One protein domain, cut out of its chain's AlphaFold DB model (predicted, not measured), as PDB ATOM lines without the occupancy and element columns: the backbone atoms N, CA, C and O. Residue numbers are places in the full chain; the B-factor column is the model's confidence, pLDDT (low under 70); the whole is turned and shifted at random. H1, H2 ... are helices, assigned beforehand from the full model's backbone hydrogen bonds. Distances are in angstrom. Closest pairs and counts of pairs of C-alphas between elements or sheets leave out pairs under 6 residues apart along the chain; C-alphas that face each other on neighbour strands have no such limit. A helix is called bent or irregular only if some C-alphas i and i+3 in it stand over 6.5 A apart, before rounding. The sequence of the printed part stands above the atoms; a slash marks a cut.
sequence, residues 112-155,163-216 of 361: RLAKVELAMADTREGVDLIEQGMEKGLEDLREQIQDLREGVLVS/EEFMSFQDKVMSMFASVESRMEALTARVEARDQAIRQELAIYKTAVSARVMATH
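What this domain is: This is residues 112 to 155 and 163 to 216 of the 361 residues of the protein "Retrotrans_gag domain-containing protein" of Vitis vinifera (UniProt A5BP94). Two long, single helices, H1 and then H2, lie side by side and run in opposite directions, with an open gap between them. Each makes a long arm, and of the 8 residues between them in the chain 7, residues 156 to 162, are not printed. You have 98 printed residues with two named helices and no named strand, an all helix class. The whole is extended, with a radius of gyration of the C-alphas of 23.9 A, and a rod in outline, spanning 84 by 27 by 14 A.

How they stand to each other: Start at Arg 112: H1, residues 112 to 154, is apart from H2, residues 163 to 214, with no C-alpha of the one within 8 A of the other. Residues 112 to 155 and 163 to 216 stand free. In H1 and H2 every O i to N i+4 pair is within hydrogen-bond range, and neither helix is bent.

Where its parts are: Find C-alpha 112 at (19.883, -15.053, -20.133); from there H1 runs 63.2 A to C-alpha 154. Find C-alpha 163 at (38.028, -67.704, -46.681); H2 runs 76.3 A to C-alpha 214 at (-0.514, -4.633, -27.829).

The domain as a whole: The C-alphas farthest apart, of Ser 155 and His 216, are 84.5 A apart. Residues 156 to 162 are cut out, and C-alphas 155 and 163 are 19.2 A apart across the cut. The model's pLDDT is under 70 at residues 148 to 155 and 210 to 216.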
ATOM      1  N   ARG A 112      20.357 -13.973 -19.253       75.25
ATOM      2  CA  ARG A 112      19.883 -15.053 -20.133       75.25
ATOM      3  C   ARG A 112      20.807 -15.263 -21.331       75.25
ATOM      4  O   ARG A 112      21.053 -16.415 -21.669       75.25
ATOM      5  N   LEU A 113      21.334 -14.194 -21.930       76.00
ATOM      6  CA  LEU A 113      22.320 -14.275 -23.013       76.00
ATOM      7  C   LEU A 113      23.593 -14.981 -22.541       76.00
ATOM      8  O   LEU A 113      23.981 -15.962 -23.162       76.00
ATOM      9  N   ALA A 114      24.141 -14.604 -21.381       82.88
ATOM     10  CA  ALA A 114      25.328 -15.250 -20.811       82.88
ATOM     11  C   ALA A 114      25.151 -16.771 -20.594       82.88
ATOM     12  O   ALA A 114      26.084 -17.546 -20.789       82.88
ATOM     13  N   LYS A 115      23.940 -17.229 -20.237       83.06
ATOM     14  CA  LYS A 115      23.628 -18.668 -20.121       83.06
ATOM     15  C   LYS A 115      23.561 -19.380 -21.473       83.06
ATOM     16  O   LYS A 115      23.939 -20.543 -21.556       83.06
ATOM     17  N   VAL A 116      23.074 -18.704 -22.514       75.12
ATOM     18  CA  VAL A 116      23.056 -19.241 -23.883       75.12
ATOM     19  C   VAL A 116      24.473 -19.282 -24.455       75.12
ATOM     20  O   VAL A 116      24.843 -20.275 -25.067       75.12
ATOM     21  N   GLU A 117      25.290 -18.257 -24.208       79.06
ATOM     22  CA  GLU A 117      26.708 -18.222 -24.588       79.06
ATOM     23  C   GLU A 117      27.504 -19.360 -23.940       79.06
ATOM     24  O   GLU A 117      28.247 -20.043 -24.642       79.06
ATOM     25  N   LEU A 118      27.280 -19.632 -22.648       84.50
ATOM     26  CA  LEU A 118      27.886 -20.775 -21.959       84.50
ATOM     27  C   LEU A 118      27.446 -22.113 -22.580       84.50
ATOM     28  O   LEU A 118      28.289 -22.901 -22.985       84.50
ATOM     29  N   ALA A 119      26.141 -22.332 -22.774       79.75
ATOM     30  CA  ALA A 119      25.639 -23.567 -23.385       79.75
ATOM     31  C   ALA A 119      26.121 -23.772 -24.840       79.75
ATOM     32  O   ALA A 119      26.288 -24.907 -25.289       79.75
ATOM     33  N   MET A 120      26.361 -22.687 -25.589       73.81
ATOM     34  CA  MET A 120      26.989 -22.747 -26.914       73.81
ATOM     35  C   MET A 120      28.484 -23.086 -26.836       73.81
ATOM     36  O   MET A 120      28.972 -23.788 -27.718       73.81
ATOM     37  N   ALA A 121      29.200 -22.627 -25.804       81.00
ATOM     38  CA  ALA A 121      30.588 -23.012 -25.559       81.00
ATOM     39  C   ALA A 121      30.698 -24.505 -25.205       81.00
ATOM     40  O   ALA A 121      31.441 -25.216 -25.876       81.00
ATOM     41  N   ASP A 122      29.872 -24.998 -24.276       79.25
ATOM     42  CA  ASP A 122      29.808 -26.421 -23.904       79.25
ATOM     43  C   ASP A 122      29.468 -27.307 -25.122       79.25
ATOM     44  O   ASP A 122      30.047 -28.373 -25.335       79.25
ATOM     45  N   THR A 123      28.534 -26.850 -25.969       76.19
ATOM     46  CA  THR A 123      28.169 -27.556 -27.211       76.19
ATOM     47  C   THR A 123      29.324 -27.574 -28.210       76.19
ATOM     48  O   THR A 123      29.515 -28.576 -28.894       76.19
ATOM     49  N   ARG A 124      30.095 -26.484 -28.302       78.81
ATOM     50  CA  ARG A 124      31.263 -26.396 -29.182       78.81
ATOM     51  C   ARG A 124      32.379 -27.327 -28.719       78.81
ATOM     52  O   ARG A 124      32.866 -28.091 -29.537       78.81
ATOM     53  N   GLU A 125      32.710 -27.335 -27.431       80.88
ATOM     54  CA  GLU A 125      33.686 -28.275 -26.863       80.88
ATOM     55  C   GLU A 125      33.264 -29.735 -27.117       80.88
ATOM     56  O   GLU A 125      34.074 -30.561 -27.529       80.88
ATOM     57  N   GLY A 126      31.966 -30.039 -26.990       79.81
ATOM     58  CA  GLY A 126      31.414 -31.342 -27.360       79.81
ATOM     59  C   GLY A 126      31.550 -31.702 -28.849       79.81
ATOM     60  O   GLY A 126      31.688 -32.882 -29.166       79.81
ATOM     61  N   VAL A 127      31.531 -30.723 -29.761       71.19
ATOM     62  CA  VAL A 127      31.786 -30.933 -31.200       71.19
ATOM     63  C   VAL A 127      33.279 -31.118 -31.467       71.19
ATOM     64  O   VAL A 127      33.641 -32.080 -32.140       71.19
ATOM     65  N   ASP A 128      34.133 -30.278 -30.881       83.62
ATOM     66  CA  ASP A 128      35.592 -30.343 -31.025       83.62
ATOM     67  C   ASP A 128      36.133 -31.714 -30.528       83.62
ATOM     68  O   ASP A 128      37.004 -32.319 -31.154       83.62
ATOM     69  N   LEU A 129      35.556 -32.274 -29.451       83.94
ATOM     70  CA  LEU A 129      35.862 -33.629 -28.955       83.94
ATOM     71  C   LEU A 129      35.418 -34.754 -29.910       83.94
ATOM     72  O   LEU A 129      36.077 -35.793 -29.985       83.94
ATOM     73  N   ILE A 130      34.306 -34.576 -30.631       77.00
ATOM     74  CA  ILE A 130      33.842 -35.541 -31.642       77.00
ATOM     75  C   ILE A 130      34.745 -35.483 -32.878       77.00
ATOM     76  O   ILE A 130      35.106 -36.535 -33.404       77.00
ATOM     77  N   GLU A 131      35.148 -34.284 -33.305       79.50
ATOM     78  CA  GLU A 131      36.074 -34.072 -34.423       79.50
ATOM     79  C   GLU A 131      37.430 -34.742 -34.150       79.50
ATOM     80  O   GLU A 131      37.855 -35.589 -34.935       79.50
ATOM     81  N   GLN A 132      38.034 -34.498 -32.981       82.69
ATOM     82  CA  GLN A 132      39.274 -35.171 -32.557       82.69
ATOM     83  C   GLN A 132      39.122 -36.697 -32.455       82.69
ATOM     84  O   GLN A 132      40.028 -37.445 -32.824       82.69
ATOM     85  N   GLY A 133      37.973 -37.185 -31.972       85.75
ATOM     86  CA  GLY A 133      37.680 -38.619 -31.912       85.75
ATOM     87  C   GLY A 133      37.577 -39.272 -33.296       85.75
ATOM     88  O   GLY A 133      38.014 -40.411 -33.472       85.75
ATOM     89  N   MET A 134      37.033 -38.554 -34.284       76.38
ATOM     90  CA  MET A 134      36.968 -39.004 -35.677       76.38
ATOM     91  C   MET A 134      38.332 -38.951 -36.367       76.38
ATOM     92  O   MET A 134      38.688 -39.909 -37.051       76.38
ATOM     93  N   GLU A 135      39.099 -37.876 -36.172       81.25
ATOM     94  CA  GLU A 135      40.442 -37.719 -36.739       81.25
ATOM     95  C   GLU A 135      41.384 -38.814 -36.226       81.25
ATOM     96  O   GLU A 135      42.004 -39.516 -37.024       81.25
ATOM     97  N   LYS A 136      41.385 -39.072 -34.910       84.31
ATOM     98  CA  LYS A 136      42.143 -40.185 -34.331       84.31
ATOM     99  C   LYS A 136      41.701 -41.545 -34.882       84.31
ATOM    100  O   LYS A 136      42.550 -42.350 -35.245       84.31
ATOM    101  N   GLY A 137      40.396 -41.811 -34.977       84.75
ATOM    102  CA  GLY A 137      39.897 -43.078 -35.527       84.75
ATOM    103  C   GLY A 137      40.269 -43.298 -37.002       84.75
ATOM    104  O   GLY A 137      40.406 -44.440 -37.438       84.75
ATOM    105  N   LEU A 138      40.455 -42.216 -37.764       74.88
ATOM    106  CA  LEU A 138      40.973 -42.240 -39.134       74.88
ATOM    107  C   LEU A 138      42.481 -42.514 -39.184       74.88
ATOM    108  O   LEU A 138      42.928 -43.227 -40.081       74.88
ATOM    109  N   GLU A 139      43.244 -41.985 -38.230       81.56
ATOM    110  CA  GLU A 139      44.686 -42.217 -38.132       81.56
ATOM    111  C   GLU A 139      44.995 -43.645 -37.649       81.56
ATOM    112  O   GLU A 139      45.749 -44.352 -38.314       81.56
ATOM    113  N   ASP A 140      44.296 -44.141 -36.618       84.88
ATOM    114  CA  ASP A 140      44.370 -45.539 -36.156       84.88
ATOM    115  C   ASP A 140      44.025 -46.533 -37.300       84.88
ATOM    116  O   ASP A 140      44.592 -47.626 -37.394       84.88
ATOM    117  N   LEU A 141      43.091 -46.167 -38.192       76.88
ATOM    118  CA  LEU A 141      42.739 -46.952 -39.385       76.88
ATOM    119  C   LEU A 141      43.816 -46.859 -40.481       76.88
ATOM    120  O   LEU A 141      44.085 -47.852 -41.159       76.88
ATOM    121  N   ARG A 142      44.442 -45.689 -40.657       80.81
ATOM    122  CA  ARG A 142      45.566 -45.489 -41.585       80.81
ATOM    123  C   ARG A 142      46.760 -46.345 -41.177       80.81
ATOM    124  O   ARG A 142      47.315 -47.024 -42.038       80.81
ATOM    125  N   GLU A 143      47.110 -46.348 -39.892       82.19
ATOM    126  CA  GLU A 143      48.180 -47.184 -39.339       82.19
ATOM    127  C   GLU A 143      47.884 -48.673 -39.557       82.19
ATOM    128  O   GLU A 143      48.719 -49.370 -40.120       82.19
ATOM    129  N   GLN A 144      46.669 -49.154 -39.265       72.19
ATOM    130  CA  GLN A 144      46.293 -50.556 -39.528       72.19
ATOM    131  C   GLN A 144      46.388 -50.953 -41.013       72.19
ATOM    132  O   GLN A 144      46.790 -52.074 -41.330       72.19
ATOM    133  N   ILE A 145      46.033 -50.054 -41.938       73.94
ATOM    134  CA  ILE A 145      46.176 -50.294 -43.384       73.94
ATOM    135  C   ILE A 145      47.659 -50.307 -43.795       73.94
ATOM    136  O   ILE A 145      48.049 -51.105 -44.650       73.94
ATOM    137  N   GLN A 146      48.484 -49.451 -43.189       75.25
ATOM    138  CA  GLN A 146      49.925 -49.386 -43.428       75.25
ATOM    139  C   GLN A 146      50.638 -50.643 -42.894       75.25
ATOM    140  O   GLN A 146      51.369 -51.278 -43.651       75.25
ATOM    141  N   ASP A 147      50.347 -51.065 -41.661       76.44
ATOM    142  CA  ASP A 147      50.854 -52.298 -41.039       76.44
ATOM    143  C   ASP A 147      50.479 -53.539 -41.857       76.44
ATOM    144  O   ASP A 147      51.327 -54.389 -42.136       76.44
ATOM    145  N   LEU A 148      49.223 -53.635 -42.313       68.12
ATOM    146  CA  LEU A 148      48.781 -54.736 -43.174       68.12
ATOM    147  C   LEU A 148      49.551 -54.746 -44.505       68.12
ATOM    148  O   LEU A 148      49.952 -55.804 -44.993       68.12
ATOM    149  N   ARG A 149      49.798 -53.565 -45.082       65.81
ATOM    150  CA  ARG A 149      50.564 -53.398 -46.322       65.81
ATOM    151  C   ARG A 149      52.044 -53.752 -46.145       65.81
ATOM    152  O   ARG A 149      52.631 -54.313 -47.066       65.81
ATOM    153  N   GLU A 150      52.643 -53.458 -44.996       65.94
ATOM    154  CA  GLU A 150      54.046 -53.775 -44.702       65.94
ATOM    155  C   GLU A 150      54.236 -55.246 -44.293       65.94
ATOM    156  O   GLU A 150      55.165 -55.895 -44.777       65.94
ATOM    157  N   GLY A 151      53.300 -55.842 -43.548       62.44
ATOM    158  CA  GLY A 151      53.282 -57.283 -43.262       62.44
ATOM    159  C   GLY A 151      53.185 -58.154 -44.525       62.44
ATOM    160  O   GLY A 151      53.859 -59.185 -44.626       62.44
ATOM    161  N   VAL A 152      52.425 -57.695 -45.528       55.75
ATOM    162  CA  VAL A 152      52.340 -58.307 -46.871       55.75
ATOM    163  C   VAL A 152      53.624 -58.114 -47.697       55.75
ATOM    164  O   VAL A 152      53.887 -58.910 -48.596       55.75
ATOM    165  N   LEU A 153      54.451 -57.104 -47.400       53.94
ATOM    166  CA  LEU A 153      55.728 -56.858 -48.091       53.94
ATOM    167  C   LEU A 153      56.920 -57.616 -47.481       53.94
ATOM    168  O   LEU A 153      57.893 -57.874 -48.190       53.94
ATOM    169  N   VAL A 154      56.867 -57.970 -46.192       50.84
ATOM    170  CA  VAL A 154      57.958 -58.679 -45.488       50.84
ATOM    171  C   VAL A 154      57.854 -60.205 -45.615       50.84
ATOM    172  O   VAL A 154      58.869 -60.903 -45.561       50.84
ATOM    173  N   SER A 155      56.652 -60.741 -45.835       49.91
ATOM    174  CA  SER A 155      56.436 -62.181 -46.032       49.91
ATOM    175  C   SER A 155      56.461 -62.546 -47.517       49.91
ATOM    176  O   SER A 155      55.781 -61.916 -48.323       49.91
ATOM    177  N   GLU A 163      38.847 -67.879 -47.885       73.00
ATOM    178  CA  GLU A 163      38.028 -67.704 -46.681       73.00
ATOM    179  C   GLU A 163      38.473 -66.509 -45.823       73.00
ATOM    180  O   GLU A 163      37.628 -65.739 -45.373       73.00
ATOM    181  N   GLU A 164      39.779 -66.293 -45.629       75.12
ATOM    182  CA  GLU A 164      40.300 -65.146 -44.866       75.12
ATOM    183  C   GLU A 164      40.013 -63.812 -45.569       75.12
ATOM    184  O   GLU A 164      39.610 -62.845 -44.920       75.12
ATOM    185  N   PHE A 165      40.151 -63.767 -46.899       75.94
ATOM    186  CA  PHE A 165      39.802 -62.582 -47.688       75.94
ATOM    187  C   PHE A 165      38.296 -62.279 -47.626       75.94
ATOM    188  O   PHE A 165      37.909 -61.137 -47.372       75.94
ATOM    189  N   MET A 166      37.444 -63.298 -47.794       78.12
ATOM    190  CA  MET A 166      35.987 -63.148 -47.685       78.12
ATOM    191  C   MET A 166      35.560 -62.726 -46.271       78.12
ATOM    192  O   MET A 166      34.736 -61.829 -46.126       78.12
ATOM    193  N   SER A 167      36.177 -63.289 -45.229       82.44
ATOM    194  CA  SER A 167      35.951 -62.913 -43.825       82.44
ATOM    195  C   SER A 167      36.315 -61.448 -43.545       82.44
ATOM    196  O   SER A 167      35.560 -60.726 -42.888       82.44
ATOM    197  N   PHE A 168      37.436 -60.962 -44.091       78.69
ATOM    198  CA  PHE A 168      37.795 -59.544 -44.016       78.69
ATOM    199  C   PHE A 168      36.784 -58.660 -44.763       78.69
ATOM    200  O   PHE A 168      36.348 -57.643 -44.221       78.69
ATOM    201  N   GLN A 169      36.372 -59.060 -45.969       78.75
ATOM    202  CA  GLN A 169      35.392 -58.328 -46.771       78.75
ATOM    203  C   GLN A 169      34.034 -58.216 -46.054       78.75
ATOM    204  O   GLN A 169      33.507 -57.109 -45.945       78.75
ATOM    205  N   ASP A 170      33.512 -59.307 -45.488       84.44
ATOM    206  CA  ASP A 170      32.285 -59.305 -44.675       84.44
ATOM    207  C   ASP A 170      32.413 -58.386 -43.455       84.44
ATOM    208  O   ASP A 170      31.511 -57.598 -43.154       84.44
ATOM    209  N   LYS A 171      33.561 -58.422 -42.767       84.62
ATOM    210  CA  LYS A 171      33.811 -57.567 -41.603       84.62
ATOM    211  C   LYS A 171      33.808 -56.084 -41.982       84.62
ATOM    212  O   LYS A 171      33.155 -55.292 -41.301       84.62
ATOM    213  N   VAL A 172      34.447 -55.719 -43.096       78.12
ATOM    214  CA  VAL A 172      34.439 -54.354 -43.647       78.12
ATOM    215  C   VAL A 172      33.023 -53.929 -44.053       78.12
ATOM    216  O   VAL A 172      32.581 -52.851 -43.656       78.12
ATOM    217  N   MET A 173      32.271 -54.780 -44.756       81.12
ATOM    218  CA  MET A 173      30.876 -54.498 -45.126       81.12
ATOM    219  C   MET A 173      29.976 -54.307 -43.894       81.12
ATOM    220  O   MET A 173      29.164 -53.382 -43.861       81.12
ATOM    221  N   SER A 174      30.161 -55.113 -42.842       89.31
ATOM    222  CA  SER A 174      29.416 -54.966 -41.582       89.31
ATOM    223  C   SER A 174      29.744 -53.658 -40.847       89.31
ATOM    224  O   SER A 174      28.861 -53.042 -40.244       89.31
ATOM    225  N   MET A 175      30.996 -53.187 -40.936       83.56
ATOM    226  CA  MET A 175      31.399 -51.886 -40.400       83.56
ATOM    227  C   MET A 175      30.763 -50.733 -41.177       83.56
ATOM    228  O   MET A 175      30.250 -49.815 -40.540       83.56
ATOM    229  N   PHE A 176      30.728 -50.787 -42.513       80.00
ATOM    230  CA  PHE A 176      30.054 -49.762 -43.316       80.00
ATOM    231  C   PHE A 176      28.557 -49.682 -43.001       80.00
ATOM    232  O   PHE A 176      28.088 -48.603 -42.648       80.00
ATOM    233  N   ALA A 177      27.840 -50.810 -42.974       88.12
ATOM    234  CA  ALA A 177      26.420 -50.839 -42.606       88.12
ATOM    235  C   ALA A 177      26.157 -50.299 -41.180       88.12
ATOM    236  O   ALA A 177      25.166 -49.608 -40.928       88.12
ATOM    237  N   SER A 178      27.067 -50.566 -40.235       89.69
ATOM    238  CA  SER A 178      27.014 -50.018 -38.871       89.69
ATOM    239  C   SER A 178      27.231 -48.497 -38.836       89.69
ATOM    240  O   SER A 178      26.535 -47.784 -38.109       89.69
ATOM    241  N   VAL A 179      28.163 -47.973 -39.640       85.06
ATOM    242  CA  VAL A 179      28.416 -46.528 -39.767       85.06
ATOM    243  C   VAL A 179      27.248 -45.819 -40.455       85.06
ATOM    244  O   VAL A 179      26.803 -44.791 -39.947       85.06
ATOM    245  N   GLU A 180      26.702 -46.379 -41.538       83.94
ATOM    246  CA  GLU A 180      25.516 -45.856 -42.228       83.94
ATOM    247  C   GLU A 180      24.319 -45.773 -41.274       83.94
ATOM    248  O   GLU A 180      23.782 -44.685 -41.070       83.94
ATOM    249  N   SER A 181      23.987 -46.862 -40.569       91.44
ATOM    250  CA  SER A 181      22.898 -46.873 -39.580       91.44
ATOM    251  C   SER A 181      23.097 -45.836 -38.463       91.44
ATOM    252  O   SER A 181      22.157 -45.146 -38.049       91.44
ATOM    253  N   ARG A 182      24.337 -45.657 -37.982       88.62
ATOM    254  CA  ARG A 182      24.667 -44.622 -36.988       88.62
ATOM    255  C   ARG A 182      24.537 -43.207 -37.550       88.62
ATOM    256  O   ARG A 182      24.140 -42.315 -36.794       88.62
ATOM    257  N   MET A 183      24.855 -43.001 -38.827       87.38
ATOM    258  CA  MET A 183      24.726 -41.715 -39.510       87.38
ATOM    259  C   MET A 183      23.258 -41.370 -39.783       87.38
ATOM    260  O   MET A 183      22.841 -40.266 -39.447       87.38
ATOM    261  N   GLU A 184      22.440 -42.311 -40.253       89.56
ATOM    262  CA  GLU A 184      20.983 -42.137 -40.384       89.56
ATOM    263  C   GLU A 184      20.337 -41.772 -39.041       89.56
ATOM    264  O   GLU A 184      19.602 -40.786 -38.932       89.56
ATOM    265  N   ALA A 185      20.683 -42.502 -37.975       91.94
ATOM    266  CA  ALA A 185      20.215 -42.198 -36.627       91.94
ATOM    267  C   ALA A 185      20.711 -40.831 -36.118       91.94
ATOM    268  O   ALA A 185      20.062 -40.216 -35.270       91.94
ATOM    269  N   LEU A 186      21.873 -40.343 -36.567       88.38
ATOM    270  CA  LEU A 186      22.349 -38.993 -36.255       88.38
ATOM    271  C   LEU A 186      21.541 -37.933 -37.016       88.38
ATOM    272  O   LEU A 186      21.034 -37.014 -36.376       88.38
ATOM    273  N   THR A 187      21.341 -38.103 -38.325       91.69
ATOM    274  CA  THR A 187      20.526 -37.216 -39.172       91.69
ATOM    275  C   THR A 187      19.118 -37.051 -38.603       91.69
ATOM    276  O   THR A 187      18.706 -35.926 -38.322       91.69
ATOM    277  N   ALA A 188      18.430 -38.151 -38.279       94.31
ATOM    278  CA  ALA A 188      17.093 -38.109 -37.683       94.31
ATOM    279  C   ALA A 188      17.049 -37.353 -36.335       94.31
ATOM    280  O   ALA A 188      16.085 -36.646 -36.036       94.31
ATOM    281  N   ARG A 189      18.106 -37.453 -35.510       93.31
ATOM    282  CA  ARG A 189      18.220 -36.703 -34.242       93.31
ATOM    283  C   ARG A 189      18.479 -35.210 -34.461       93.31
ATOM    284  O   ARG A 189      17.973 -34.397 -33.684       93.31
ATOM    285  N   VAL A 190      19.241 -34.847 -35.492       91.12
ATOM    286  CA  VAL A 190      19.491 -33.449 -35.877       91.12
ATOM    287  C   VAL A 190      18.214 -32.810 -36.426       91.12
ATOM    288  O   VAL A 190      17.824 -31.746 -35.949       91.12
ATOM    289  N   GLU A 191      17.508 -33.483 -37.336       92.12
ATOM    290  CA  GLU A 191      16.235 -33.013 -37.900       92.12
ATOM    291  C   GLU A 191      15.155 -32.832 -36.824       92.12
ATOM    292  O   GLU A 191      14.474 -31.805 -36.791       92.12
ATOM    293  N   ALA A 192      15.041 -33.775 -35.880       93.62
ATOM    294  CA  ALA A 192      14.115 -33.657 -34.755       93.62
ATOM    295  C   ALA A 192      14.413 -32.433 -33.866       93.62
ATOM    296  O   ALA A 192      13.484 -31.750 -33.423       93.62
ATOM    297  N   ARG A 193      15.696 -32.116 -33.622       92.06
ATOM    298  CA  ARG A 193      16.091 -30.910 -32.874       92.06
ATOM    299  C   ARG A 193      15.844 -29.624 -33.654       92.06
ATOM    300  O   ARG A 193      15.324 -28.677 -33.071       92.06
ATOM    301  N   ASP A 194      16.170 -29.582 -34.943       90.62
ATOM    302  CA  ASP A 194      15.904 -28.408 -35.783       90.62
ATOM    303  C   ASP A 194      14.397 -28.104 -35.834       90.62
ATOM    304  O   ASP A 194      13.974 -26.963 -35.641       90.62
ATOM    305  N   GLN A 195      13.559 -29.136 -35.960       92.50
ATOM    306  CA  GLN A 195      12.107 -28.979 -35.942       92.50
ATOM    307  C   GLN A 195      11.577 -28.471 -34.588       92.50
ATOM    308  O   GLN A 195      10.685 -27.620 -34.570       92.50
ATOM    309  N   ALA A 196      12.142 -28.920 -33.460       91.75
ATOM    310  CA  ALA A 196      11.804 -28.389 -32.136       91.75
ATOM    311  C   ALA A 196      12.196 -26.904 -31.993       91.75
ATOM    312  O   ALA A 196      11.375 -26.082 -31.579       91.75
ATOM    313  N   ILE A 197      13.405 -26.529 -32.426       90.12
ATOM    314  CA  ILE A 197      13.887 -25.137 -32.415       90.12
ATOM    315  C   ILE A 197      12.988 -24.241 -33.284       90.12
ATOM    316  O   ILE A 197      12.610 -23.147 -32.862       90.12
ATOM    317  N   ARG A 198      12.574 -24.705 -34.471       91.75
ATOM    318  CA  ARG A 198      11.623 -23.979 -35.336       91.75
ATOM    319  C   ARG A 198      10.272 -23.747 -34.654       91.75
ATOM    320  O   ARG A 198       9.704 -22.664 -34.809       91.75
ATOM    321  N   GLN A 199       9.763 -24.721 -33.899       92.94
ATOM    322  CA  GLN A 199       8.511 -24.583 -33.144       92.94
ATOM    323  C   GLN A 199       8.644 -23.570 -31.999       92.94
ATOM    324  O   GLN A 199       7.801 -22.678 -31.881       92.94
ATOM    325  N   GLU A 200       9.722 -23.626 -31.211       87.19
ATOM    326  CA  GLU A 200       9.985 -22.624 -30.170       87.19
ATOM    327  C   GLU A 200      10.122 -21.213 -30.759       87.19
ATOM    328  O   GLU A 200       9.494 -20.273 -30.267       87.19
ATOM    329  N   LEU A 201      10.867 -21.055 -31.857       86.88
ATOM    330  CA  LEU A 201      11.001 -19.776 -32.559       86.88
ATOM    331  C   LEU A 201       9.656 -19.254 -33.088       86.88
ATOM    332  O   LEU A 201       9.419 -18.045 -33.045       86.88
ATOM    333  N   ALA A 202       8.752 -20.126 -33.543       90.12
ATOM    334  CA  ALA A 202       7.404 -19.736 -33.956       90.12
ATOM    335  C   ALA A 202       6.552 -19.244 -32.769       90.12
ATOM    336  O   ALA A 202       5.863 -18.224 -32.893       90.12
ATOM    337  N   ILE A 203       6.643 -19.903 -31.609       90.19
ATOM    338  CA  ILE A 203       5.980 -19.475 -30.367       90.19
ATOM    339  C   ILE A 203       6.533 -18.117 -29.915       90.19
ATOM    340  O   ILE A 203       5.760 -17.179 -29.707       90.19
ATOM    341  N   TYR A 204       7.860 -17.967 -29.847       78.31
ATOM    342  CA  TYR A 204       8.511 -16.703 -29.491       78.31
ATOM    343  C   TYR A 204       8.144 -15.575 -30.455       78.31
ATOM    344  O   TYR A 204       7.770 -14.493 -30.005       78.31
ATOM    345  N   LYS A 205       8.178 -15.817 -31.771       87.44
ATOM    346  CA  LYS A 205       7.763 -14.839 -32.786       87.44
ATOM    347  C   LYS A 205       6.309 -14.414 -32.588       87.44
ATOM    348  O   LYS A 205       6.027 -13.220 -32.611       87.44
ATOM    349  N   THR A 206       5.406 -15.358 -32.330       83.75
ATOM    350  CA  THR A 206       3.981 -15.072 -32.099       83.75
ATOM    351  C   THR A 206       3.772 -14.254 -30.823       83.75
ATOM    352  O   THR A 206       3.070 -13.245 -30.856       83.75
ATOM    353  N   ALA A 207       4.433 -14.616 -29.718       78.69
ATOM    354  CA  ALA A 207       4.363 -13.877 -28.457       78.69
ATOM    355  C   ALA A 207       4.963 -12.462 -28.565       78.69
ATOM    356  O   ALA A 207       4.391 -11.502 -28.047       78.69
ATOM    357  N   VAL A 208       6.087 -12.308 -29.276       78.56
ATOM    358  CA  VAL A 208       6.707 -11.003 -29.551       78.56
ATOM    359  C   VAL A 208       5.806 -10.156 -30.445       78.56
ATOM    360  O   VAL A 208       5.547  -9.008 -30.099       78.56
ATOM    361  N   SER A 209       5.263 -10.699 -31.538       74.12
ATOM    362  CA  SER A 209       4.324  -9.975 -32.402       74.12
ATOM    363  C   SER A 209       3.051  -9.568 -31.657       74.12
ATOM    364  O   SER A 209       2.653  -8.411 -31.752       74.12
ATOM    365  N   ALA A 210       2.449 -10.452 -30.857       67.12
ATOM    366  CA  ALA A 210       1.283 -10.120 -30.038       67.12
ATOM    367  C   ALA A 210       1.588  -8.996 -29.031       67.12
ATOM    368  O   ALA A 210       0.806  -8.055 -28.901       67.12
ATOM    369  N   ARG A 211       2.759  -9.038 -28.378       64.06
ATOM    370  CA  ARG A 211       3.218  -7.967 -27.483       64.06
ATOM    371  C   ARG A 211       3.434  -6.651 -28.230       64.06
ATOM    372  O   ARG A 211       2.966  -5.627 -27.752       64.06
ATOM    373  N   VAL A 212       4.094  -6.676 -29.391       59.53
ATOM    374  CA  VAL A 212       4.339  -5.486 -30.226       59.53
ATOM    375  C   VAL A 212       3.022  -4.843 -30.667       59.53
ATOM    376  O   VAL A 212       2.880  -3.628 -30.546       59.53
ATOM    377  N   MET A 213       2.039  -5.646 -31.087       58.75
ATOM    378  CA  MET A 213       0.700  -5.168 -31.453       58.75
ATOM    379  C   MET A 213      -0.056  -4.581 -30.252       58.75
ATOM    380  O   MET A 213      -0.686  -3.537 -30.389       58.75
ATOM    381  N   ALA A 214       0.054  -5.186 -29.063       58.31
ATOM    382  CA  ALA A 214      -0.514  -4.633 -27.829       58.31
ATOM    383  C   ALA A 214       0.181  -3.335 -27.365       58.31
ATOM    384  O   ALA A 214      -0.433  -2.523 -26.677       58.31
ATOM    385  N   THR A 215       1.444  -3.119 -27.747       48.88
ATOM    386  CA  THR A 215       2.203  -1.883 -27.482       48.88
ATOM    387  C   THR A 215       2.170  -0.870 -28.626       48.88
ATOM    388  O   THR A 215       2.889   0.124 -28.558       48.88
ATOM    389  N   HIS A 216       1.357  -1.078 -29.668       49.44
ATOM    390  CA  HIS A 216       1.159  -0.079 -30.720       49.44
ATOM    391  C   HIS A 216       0.219   1.037 -30.228       49.44
ATOM    392  O   HIS A 216      -0.867   1.266 -30.765       49.44
TER     393      HIS A 216